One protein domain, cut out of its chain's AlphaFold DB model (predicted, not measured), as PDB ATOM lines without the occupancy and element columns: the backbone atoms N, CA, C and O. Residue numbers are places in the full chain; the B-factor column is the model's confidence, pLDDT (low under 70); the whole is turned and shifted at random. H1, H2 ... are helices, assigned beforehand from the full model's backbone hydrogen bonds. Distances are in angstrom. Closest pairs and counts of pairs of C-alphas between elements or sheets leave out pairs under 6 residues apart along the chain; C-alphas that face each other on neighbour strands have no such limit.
ATOM      1  N   GLU A   2     226.832 125.765 171.171       55.38
ATOM      2  CA  GLU A   2     225.479 125.177 171.093       55.38
ATOM      3  C   GLU A   2     224.977 124.612 172.434       55.38
ATOM      4  O   GLU A   2     223.804 124.791 172.768       55.38
ATOM      5  N   LEU A   3     225.877 124.047 173.250       57.34
ATOM      6  CA  LEU A   3     225.586 123.530 174.598       57.34
ATOM      7  C   LEU A   3     225.140 124.609 175.602       57.34
ATOM      8  O   LEU A   3     224.428 124.307 176.548       57.34
ATOM      9  N   TYR A   4     225.523 125.875 175.400       56.91
ATOM     10  CA  TYR A   4     225.092 126.980 176.269       56.91
ATOM     11  C   TYR A   4     223.640 127.407 175.994       56.91
ATOM     12  O   TYR A   4     222.949 127.904 176.880       56.91
ATOM     13  N   ARG A   5     223.168 127.240 174.750       59.41
ATOM     14  CA  ARG A   5     221.797 127.604 174.345       59.41
ATOM     15  C   ARG A   5     220.792 126.486 174.578       59.41
ATOM     16  O   ARG A   5     219.608 126.766 174.748       59.41
ATOM     17  N   THR A   6     221.240 125.238 174.563       60.75
ATOM     18  CA  THR A   6     220.393 124.098 174.896       60.75
ATOM     19  C   THR A   6     220.263 124.012 176.413       60.75
ATOM     20  O   THR A   6     221.250 123.953 177.137       60.75
ATOM     21  N   ARG A   7     219.024 124.035 176.922       48.62
ATOM     22  CA  ARG A   7     218.748 123.650 178.309       48.62
ATOM     23  C   ARG A   7     219.085 122.165 178.410       48.62
ATOM     24  O   ARG A   7     218.280 121.336 178.006       48.62
ATOM     25  N   ILE A   8     220.287 121.851 178.877       58.38
ATOM     26  CA  ILE A   8     220.702 120.476 179.128       58.38
ATOM     27  C   ILE A   8     219.871 120.009 180.326       58.38
ATOM     28  O   ILE A   8     220.039 120.511 181.439       58.38
ATOM     29  N   GLU A   9     218.891 119.139 180.084       52.56
ATOM     30  CA  GLU A   9     218.283 118.371 181.168       52.56
ATOM     31  C   GLU A   9     219.398 117.594 181.867       52.56
ATOM     32  O   GLU A   9     220.268 117.012 181.217       52.56
ATOM     33  N   TYR A  10     219.394 117.620 183.200       53.19
ATOM     34  CA  TYR A  10     220.242 116.736 183.991       53.19
ATOM     35  C   TYR A  10     219.957 115.307 183.508       53.19
ATOM     36  O   TYR A  10     218.793 114.906 183.469       53.19
ATOM     37  N   TYR A  11     220.975 114.565 183.064       47.81
ATOM     38  CA  TYR A  11     220.773 113.186 182.625       47.81
ATOM     39  C   TYR A  11     220.283 112.365 183.821       47.81
ATOM     40  O   TYR A  11     221.068 111.997 184.691       47.81
ATOM     41  N   GLU A  12     218.980 112.094 183.875       57.47
ATOM     42  CA  GLU A  12     218.392 111.231 184.891       57.47
ATOM     43  C   GLU A  12     217.362 110.284 184.268       57.47
ATOM     44  O   GLU A  12     216.170 110.587 184.206       57.47
ATOM     45  N   PRO A  13     217.788 109.093 183.813       50.56
ATOM     46  CA  PRO A  13     216.872 108.041 183.443       50.56
ATOM     47  C   PRO A  13     216.833 107.024 184.586       50.56
ATOM     48  O   PRO A  13     217.510 106.002 184.561       50.56
ATOM     49  N   ALA A  14     216.032 107.324 185.606       52.44
ATOM     50  CA  ALA A  14     215.473 106.345 186.536       52.44
ATOM     51  C   ALA A  14     216.463 105.367 187.214       52.44
ATOM     52  O   ALA A  14     216.594 104.209 186.814       52.44
ATOM     53  N   LYS A  15     217.029 105.751 188.364       47.00
ATOM     54  CA  LYS A  15     217.379 104.773 189.408       47.00
ATOM     55  C   LYS A  15     217.305 105.413 190.784       47.00
ATOM     56  O   LYS A  15     218.018 106.361 191.072       47.00
ATOM     57  N   GLY A  16     216.451 104.855 191.641       43.75
ATOM     58  CA  GLY A  16     216.375 105.177 193.065       43.75
ATOM     59  C   GLY A  16     217.645 104.759 193.795       43.75
ATOM     60  O   GLY A  16     217.662 103.765 194.522       43.75
ATOM     61  N   ARG A  17     218.728 105.494 193.579       46.25
ATOM     62  CA  ARG A  17     219.998 105.267 194.237       46.25
ATOM     63  C   ARG A  17     220.652 106.606 194.526       46.25
ATOM     64  O   ARG A  17     220.827 107.434 193.646       46.25
ATOM     65  N   ASN A  18     221.008 106.774 195.794       47.88
ATOM     66  CA  ASN A  18     221.819 107.861 196.325       47.88
ATOM     67  C   ASN A  18     223.253 107.763 195.761       47.88
ATOM     68  O   ASN A  18     224.194 107.478 196.497       47.88
ATOM     69  N   GLU A  19     223.417 107.887 194.447       57.88
ATOM     70  CA  GLU A  19     224.703 107.869 193.761       57.88
ATOM     71  C   GLU A  19     225.111 109.322 193.549       57.88
ATOM     72  O   GLU A  19     224.521 110.063 192.768       57.88
ATOM     73  N   SER A  20     226.086 109.772 194.326       61.19
ATOM     74  CA  SER A  20     226.645 111.094 194.143       61.19
ATOM     75  C   SER A  20     227.329 111.120 192.767       61.19
ATOM     76  O   SER A  20     228.191 110.289 192.499       61.19
ATOM     77  N   HIS A  21     226.911 112.022 191.872       69.62
ATOM     78  CA  HIS A  21     227.366 112.139 190.470       69.62
ATOM     79  C   HIS A  21     228.855 112.544 190.323       69.62
ATOM     80  O   HIS A  21     229.250 113.235 189.383       69.62
ATOM     81  N   PHE A  22     229.704 112.160 191.274       80.31
ATOM     82  CA  PHE A  22     231.134 112.394 191.259       80.31
ATOM     83  C   PHE A  22     231.823 111.248 190.528       80.31
ATOM     84  O   PHE A  22     231.842 110.108 190.987       80.31
ATOM     85  N   LEU A  23     232.425 111.587 189.394       84.75
ATOM     86  CA  LEU A  23     233.314 110.707 188.648       84.75
ATOM     87  C   LEU A  23     234.767 111.103 188.916       84.75
ATOM     88  O   LEU A  23     235.066 112.257 189.241       84.75
ATOM     89  N   ALA A  24     235.687 110.152 188.759       87.81
ATOM     90  CA  ALA A  24     237.104 110.480 188.748       87.81
ATOM     91  C   ALA A  24     237.413 111.409 187.563       87.81
ATOM     92  O   ALA A  24     236.776 111.337 186.513       87.81
ATOM     93  N   ALA A  25     238.422 112.273 187.715       87.56
ATOM     94  CA  ALA A  25     238.742 113.270 186.693       87.56
ATOM     95  C   ALA A  25     239.075 112.652 185.324       87.56
ATOM     96  O   ALA A  25     238.752 113.240 184.297       87.56
ATOM     97  N   ALA A  26     239.706 111.473 185.311       89.38
ATOM     98  CA  ALA A  26     240.021 110.752 184.082       89.38
ATOM     99  C   ALA A  26     238.752 110.252 183.376       89.38
ATOM    100  O   ALA A  26     238.576 110.522 182.191       89.38
ATOM    101  N   ASP A  27     237.853 109.602 184.116       89.44
ATOM    102  CA  ASP A  27     236.623 109.018 183.572       89.44
ATOM    103  C   ASP A  27     235.658 110.111 183.091       89.44
ATOM    104  O   ASP A  27     235.094 110.026 182.003       89.44
ATOM    105  N   GLY A  28     235.525 111.201 183.857       89.12
ATOM    106  CA  GLY A  28     234.708 112.350 183.461       89.12
ATOM    107  C   GLY A  28     235.211 113.029 182.184       89.12
ATOM    108  O   GLY A  28     234.407 113.424 181.345       89.12
ATOM    109  N   LEU A  29     236.533 113.125 181.993       91.19
ATOM    110  CA  LEU A  29     237.124 113.689 180.773       91.19
ATOM    111  C   LEU A  29     237.015 112.758 179.562       91.19
ATOM    112  O   LEU A  29     236.938 113.255 178.441       91.19
ATOM    113  N   GLN A  30     236.972 111.439 179.764       91.00
ATOM    114  CA  GLN A  30     236.667 110.498 178.681       91.00
ATOM    115  C   GLN A  30     235.247 110.714 178.151       91.00
ATOM    116  O   GLN A  30     235.066 110.824 176.947       91.00
ATOM    117  N   LEU A  31     234.264 110.916 179.034       88.56
ATOM    118  CA  LEU A  31     232.891 111.234 178.618       88.56
ATOM    119  C   LEU A  31     232.792 112.578 177.879       88.56
ATOM    120  O   LEU A  31     232.019 112.712 176.938       88.56
ATOM    121  N   VAL A  32     233.590 113.577 178.277       89.44
ATOM    122  CA  VAL A  32     233.679 114.855 177.542       89.44
ATOM    123  C   VAL A  32     234.259 114.647 176.144       89.44
ATOM    124  O   VAL A  32     233.796 115.276 175.196       89.44
ATOM    125  N   ARG A  33     235.245 113.753 176.006       89.19
ATOM    126  CA  ARG A  33     235.848 113.399 174.718       89.19
ATOM    127  C   ARG A  33     234.861 112.686 173.793       89.19
ATOM    128  O   ARG A  33     234.829 112.997 172.607       89.19
ATOM    129  N   ASP A  34     234.050 111.778 174.333       87.75
ATOM    130  CA  ASP A  34     233.000 111.074 173.582       87.75
ATOM    131  C   ASP A  34     231.867 112.021 173.131       87.75
ATOM    132  O   ASP A  34     231.115 111.710 172.205       87.75
ATOM    133  N   GLY A  35     231.783 113.210 173.743       84.94
ATOM    134  CA  GLY A  35     230.870 114.286 173.378       84.94
ATOM    135  C   GLY A  35     229.546 114.263 174.149       84.94
ATOM    136  O   GLY A  35     229.179 113.295 174.808       84.94
ATOM    137  N   GLY A  36     228.807 115.378 174.098       80.44
ATOM    138  CA  GLY A  36     227.482 115.499 174.732       80.44
ATOM    139  C   GLY A  36     227.486 115.571 176.266       80.44
ATOM    140  O   GLY A  36     226.416 115.589 176.872       80.44
ATOM    141  N   TYR A  37     228.661 115.649 176.894       83.75
ATOM    142  CA  TYR A  37     228.814 115.718 178.343       83.75
ATOM    143  C   TYR A  37     229.569 116.979 178.770       83.75
ATOM    144  O   TYR A  37     230.554 117.371 178.147       83.75
ATOM    145  N   ALA A  38     229.120 117.609 179.856       85.94
ATOM    146  CA  ALA A  38     229.809 118.726 180.493       85.94
ATOM    147  C   ALA A  38     230.290 118.282 181.876       85.94
ATOM    148  O   ALA A  38     229.489 117.873 182.717       85.94
ATOM    149  N   PHE A  39     231.597 118.364 182.115       88.12
ATOM    150  CA  PHE A  39     232.207 117.899 183.355       88.12
ATOM    151  C   PHE A  39     232.868 119.052 184.108       88.12
ATOM    152  O   PHE A  39     233.699 119.771 183.557       88.12
ATOM    153  N   HIS A  40     232.507 119.218 185.381       88.62
ATOM    154  CA  HIS A  40     233.120 120.214 186.253       88.62
ATOM    155  C   HIS A  40     234.284 119.598 187.032       88.62
ATOM    156  O   HIS A  40     234.106 118.653 187.798       88.62
ATOM    157  N   VAL A  41     235.479 120.154 186.854       89.00
ATOM    158  CA  VAL A  41     236.715 119.664 187.470       89.00
ATOM    159  C   VAL A  41     237.694 120.816 187.684       89.00
ATOM    160  O   VAL A  41     237.607 121.857 187.036       89.00
ATOM    161  N   ALA A  42     238.651 120.637 188.598       86.81
ATOM    162  CA  ALA A  42     239.740 121.587 188.778       86.81
ATOM    163  C   ALA A  42     240.564 121.732 187.487       86.81
ATOM    164  O   ALA A  42     241.129 120.758 186.982       86.81
ATOM    165  N   ILE A  43     240.687 122.973 187.020       86.19
ATOM    166  CA  ILE A  43     241.351 123.367 185.770       86.19
ATOM    167  C   ILE A  43     242.763 122.767 185.652       86.19
ATOM    168  O   ILE A  43     243.123 122.168 184.640       86.19
ATOM    169  N   SER A  44     243.559 122.838 186.722       86.94
ATOM    170  CA  SER A  44     244.934 122.318 186.744       86.94
ATOM    171  C   SER A  44     245.023 120.801 186.532       86.94
ATOM    172  O   SER A  44     245.933 120.318 185.855       86.94
ATOM    173  N   ALA A  45     244.077 120.042 187.088       90.06
ATOM    174  CA  ALA A  45     244.004 118.598 186.901       90.06
ATOM    175  C   ALA A  45     243.511 118.251 185.491       90.06
ATOM    176  O   ALA A  45     244.067 117.352 184.856       90.06
ATOM    177  N   ALA A  46     242.521 118.996 184.993       90.31
ATOM    178  CA  ALA A  46     241.946 118.799 183.670       90.31
ATOM    179  C   ALA A  46     242.975 119.019 182.563       90.31
ATOM    180  O   ALA A  46     243.223 118.110 181.774       90.31
ATOM    181  N   TYR A  47     243.666 120.163 182.567       92.00
ATOM    182  CA  TYR A  47     244.686 120.476 181.563       92.00
ATOM    183  C   TYR A  47     245.818 119.452 181.525       92.00
ATOM    184  O   TYR A  47     246.344 119.160 180.450       92.00
ATOM    185  N   ARG A  48     246.189 118.871 182.674       93.25
ATOM    186  CA  ARG A  48     247.189 117.799 182.706       93.25
ATOM    187  C   ARG A  48     246.709 116.563 181.946       93.25
ATOM    188  O   ARG A  48     247.486 115.995 181.190       93.25
ATOM    189  N   ILE A  49     245.463 116.144 182.155       92.94
ATOM    190  CA  ILE A  49     244.896 114.956 181.506       92.94
ATOM    191  C   ILE A  49     244.640 115.228 180.020       92.94
ATOM    192  O   ILE A  49     245.019 114.408 179.187       92.94
ATOM    193  N   ILE A  50     244.082 116.394 179.680       93.00
ATOM    194  CA  ILE A  50     243.787 116.801 178.299       93.00
ATOM    195  C   ILE A  50     245.058 116.765 177.449       93.00
ATOM    196  O   ILE A  50     245.084 116.096 176.422       93.00
ATOM    197  N   ARG A  51     246.154 117.364 177.931       91.62
ATOM    198  CA  ARG A  51     247.453 117.352 177.232       91.62
ATOM    199  C   ARG A  51     248.007 115.953 176.955       91.62
ATOM    200  O   ARG A  51     248.813 115.803 176.046       91.62
ATOM    201  N   LEU A  52     247.642 114.959 177.764       92.69
ATOM    202  CA  LEU A  52     248.140 113.590 177.633       92.69
ATOM    203  C   LEU A  52     247.225 112.693 176.792       92.69
ATOM    204  O   LEU A  52     247.687 111.673 176.293       92.69
ATOM    205  N   THR A  53     245.937 113.026 176.677       92.62
ATOM    206  CA  THR A  53     244.918 112.106 176.141       92.62
ATOM    207  C   THR A  53     244.185 112.627 174.906       92.62
ATOM    208  O   THR A  53     243.698 111.807 174.124       92.62
ATOM    209  N   PHE A  54     244.129 113.946 174.707       92.38
ATOM    210  CA  PHE A  54     243.442 114.591 173.589       92.38
ATOM    211  C   PHE A  54     244.442 114.901 172.473       92.38
ATOM    212  O   PHE A  54     245.587 115.283 172.718       92.38
ATOM    213  N   SER A  55     243.994 114.752 171.232       92.88
ATOM    214  CA  SER A  55     244.694 115.232 170.045       92.88
ATOM    215  C   SER A  55     244.519 116.743 169.870       92.88
ATOM    216  O   SER A  55     243.578 117.338 170.389       92.88
ATOM    217  N   GLU A  56     245.395 117.376 169.088       90.56
ATOM    218  CA  GLU A  56     245.332 118.825 168.828       90.56
ATOM    219  C   GLU A  56     243.983 119.271 168.247       90.56
ATOM    220  O   GLU A  56     243.480 120.332 168.603       90.56
ATOM    221  N   ARG A  57     243.358 118.434 167.407       89.75
ATOM    222  CA  ARG A  57     242.037 118.729 166.835       89.75
ATOM    223  C   ARG A  57     240.937 118.713 167.893       89.75
ATOM    224  O   ARG A  57     240.153 119.651 167.956       89.75
ATOM    225  N   GLU A  58     240.925 117.694 168.753       88.19
ATOM    226  CA  GLU A  58     239.958 117.594 169.855       88.19
ATOM    227  C   GLU A  58     240.123 118.759 170.847       88.19
ATOM    228  O   GLU A  58     239.140 119.245 171.397       88.19
ATOM    229  N   ILE A  59     241.349 119.260 171.046       89.75
ATOM    230  CA  ILE A  59     241.613 120.444 171.880       89.75
ATOM    231  C   ILE A  59     241.011 121.710 171.255       89.75
ATOM    232  O   ILE A  59     240.449 122.526 171.980       89.75
ATOM    233  N   CYS A  60     241.103 121.884 169.933       88.88
ATOM    234  CA  CYS A  60     240.497 123.027 169.240       88.88
ATOM    235  C   CYS A  60     238.961 123.011 169.278       88.88
ATOM    236  O   CYS A  60     238.338 124.071 169.210       88.88
ATOM    237  N   GLU A  61     238.354 121.828 169.363       87.25
ATOM    238  CA  GLU A  61     236.901 121.650 169.459       87.25
ATOM    239  C   GLU A  61     236.382 121.740 170.905       87.25
ATOM    240  O   GLU A  61     235.201 122.022 171.128       87.25
ATOM    241  N   LEU A  62     237.255 121.540 171.895       88.38
ATOM    242  CA  LEU A  62     236.916 121.612 173.311       88.38
ATOM    243  C   LEU A  62     236.558 123.047 173.729       88.38
ATOM    244  O   LEU A  62     237.316 123.991 173.516       88.38
ATOM    245  N   SER A  63     235.417 123.208 174.402       86.88
ATOM    246  CA  SER A  63     234.999 124.490 174.978       86.88
ATOM    247  C   SER A  63     235.036 124.462 176.504       86.88
ATOM    248  O   SER A  63     234.349 123.647 177.120       86.88
ATOM    249  N   GLU A  64     235.770 125.394 177.106       86.00
ATOM    250  CA  GLU A  64     235.794 125.621 178.555       86.00
ATOM    251  C   GLU A  64     234.781 126.704 178.961       86.00
ATOM    252  O   GLU A  64     234.514 127.644 178.207       86.00
ATOM    253  N   ILE A  65     234.193 126.562 180.153       85.12
ATOM    254  CA  ILE A  65     233.304 127.560 180.755       85.12
ATOM    255  C   ILE A  65     233.817 127.871 182.160       85.12
ATOM    256  O   ILE A  65     233.736 127.037 183.064       85.12
ATOM    257  N   ASP A  66     234.291 129.099 182.349       81.94
ATOM    258  CA  ASP A  66     234.710 129.598 183.654       81.94
ATOM    259  C   ASP A  66     233.492 129.907 184.530       81.94
ATOM    260  O   ASP A  66     232.760 130.871 184.306       81.94
ATOM    261  N   MET A  67     233.270 129.086 185.559       78.38
ATOM    262  CA  MET A  67     232.152 129.282 186.491       78.38
ATOM    263  C   MET A  67     232.442 130.349 187.553       78.38
ATOM    264  O   MET A  67     231.523 130.987 188.066       78.38
ATOM    265  N   PHE A  68     233.719 130.555 187.881       79.19
ATOM    266  CA  PHE A  68     234.155 131.528 188.876       79.19
ATOM    267  C   PHE A  68     235.124 132.519 188.249       79.19
ATOM    268  O   PHE A  68     236.056 132.104 187.560       79.19
ATOM    269  N   PRO A  69     234.976 133.821 188.529       73.75
ATOM    270  CA  PRO A  69     235.923 134.791 188.029       73.75
ATOM    271  C   PRO A  69     237.286 134.626 188.711       73.75
ATOM    272  O   PRO A  69     237.365 134.332 189.909       73.75
ATOM    273  N   VAL A  70     238.358 134.898 187.968       68.38
ATOM    274  CA  VAL A  70     239.753 134.715 188.409       68.38
ATOM    275  C   VAL A  70     240.048 135.430 189.734       68.38
ATOM    276  O   VAL A  70     240.750 134.898 190.591       68.38
ATOM    277  N   TRP A  71     239.450 136.603 189.968       63.06
ATOM    278  CA  TRP A  71     239.632 137.369 191.209       63.06
ATOM    279  C   TRP A  71     239.043 136.708 192.464       63.06
ATOM    280  O   TRP A  71     239.412 137.082 193.574       63.06
ATOM    281  N   SER A  72     238.144 135.732 192.318       67.88
ATOM    282  CA  SER A  72     237.567 134.987 193.448       67.88
ATOM    283  C   SER A  72     238.400 133.768 193.870       67.88
ATOM    284  O   SER A  72     238.177 133.209 194.942       67.88
TER     285      SER A  72
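What this domain is: This is residues 2 to 72 of the 157 residues of an uncharacterized protein of Anopheles culicifacies (UniProt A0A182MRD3). Three short helices, H2, H3 and H4, form a small loose cluster: H2 and H3 pack on each other at a steep angle, and H4 lies near the later residues of both. Ahead of the cluster the backbone makes a wide loop from the small helix H1 to H2, and residues 12 to 21 of that loop stick out; after H4, residues 62 to 72 run on as a tail. The printed part has 71 residues with four named helices, in the order H1, H2, H3, H4, and no named strand; its class is all helix, though under half of the residues, 31 of 71, are in named elements. The whole is only just loose, close to compact, with a radius of gyration of the C-alphas of 13.8 A, and it spans 39 by 29 by 24 A.

How they stand to each other: H1, residues 2 to 5, touches no helix and is apart from H2, residues 25 to 34, from H3, residues 43 to 53, and from H4, residues 56 to 61. H2 and H3 touch, with 6 pairs of C-alphas within 8 A; the closest C-alphas, those of Ala 26 and Ile 49, are 6.9 A apart. Their lines stand at a steep tilt of 59 degrees, and they run the same way. H2 and H4 are close but not clearly touching and about perpendicular at 77 degrees; their closest C-alphas, Arg 33 and Glu 58, are 7.6 A apart. H3 and H4 are also close but not clearly touching, at a steep tilt of 51 degrees, opposite ways; their closest C-alphas, Ile 50 and Ile 59, are 7.7 A apart. Every O i to N i+4 pair is within hydrogen-bond range in H2 and H4, and 5 of 7 are in H3; H1 is too short for such a pair.

Where its parts are: H1 runs from Glu 2, its C-alpha at (225.479, 125.177, 171.093), to Arg 5 and is 5.5 A long from first to last C-alpha. H2, from Ala 25 at (238.742, 113.270, 186.693) to Asp 34, is 14.5 A long. H3, from Ile 43 to Thr 53, is the longest helix by residues and is 15.2 A long. H4 runs 8.9 A from Glu 56 to Glu 61, whose C-alpha is at (236.901, 121.650, 169.459).

The domain as a whole: The two C-alphas farthest apart, those of Gly 16 and Glu 56, are 40.2 A apart. The printed part has no cut. The link from H1 to H2 is long, with 19 residues; the link from H2 to H3 is short, and that from H3 to H4 is tight. Residues 12 to 21 stand free, and the body without them spans 31 by 31 by 25 A. The mean pLDDT of the printed part is 77.4; residues 2 to 21 and 70 to 72 are under 70.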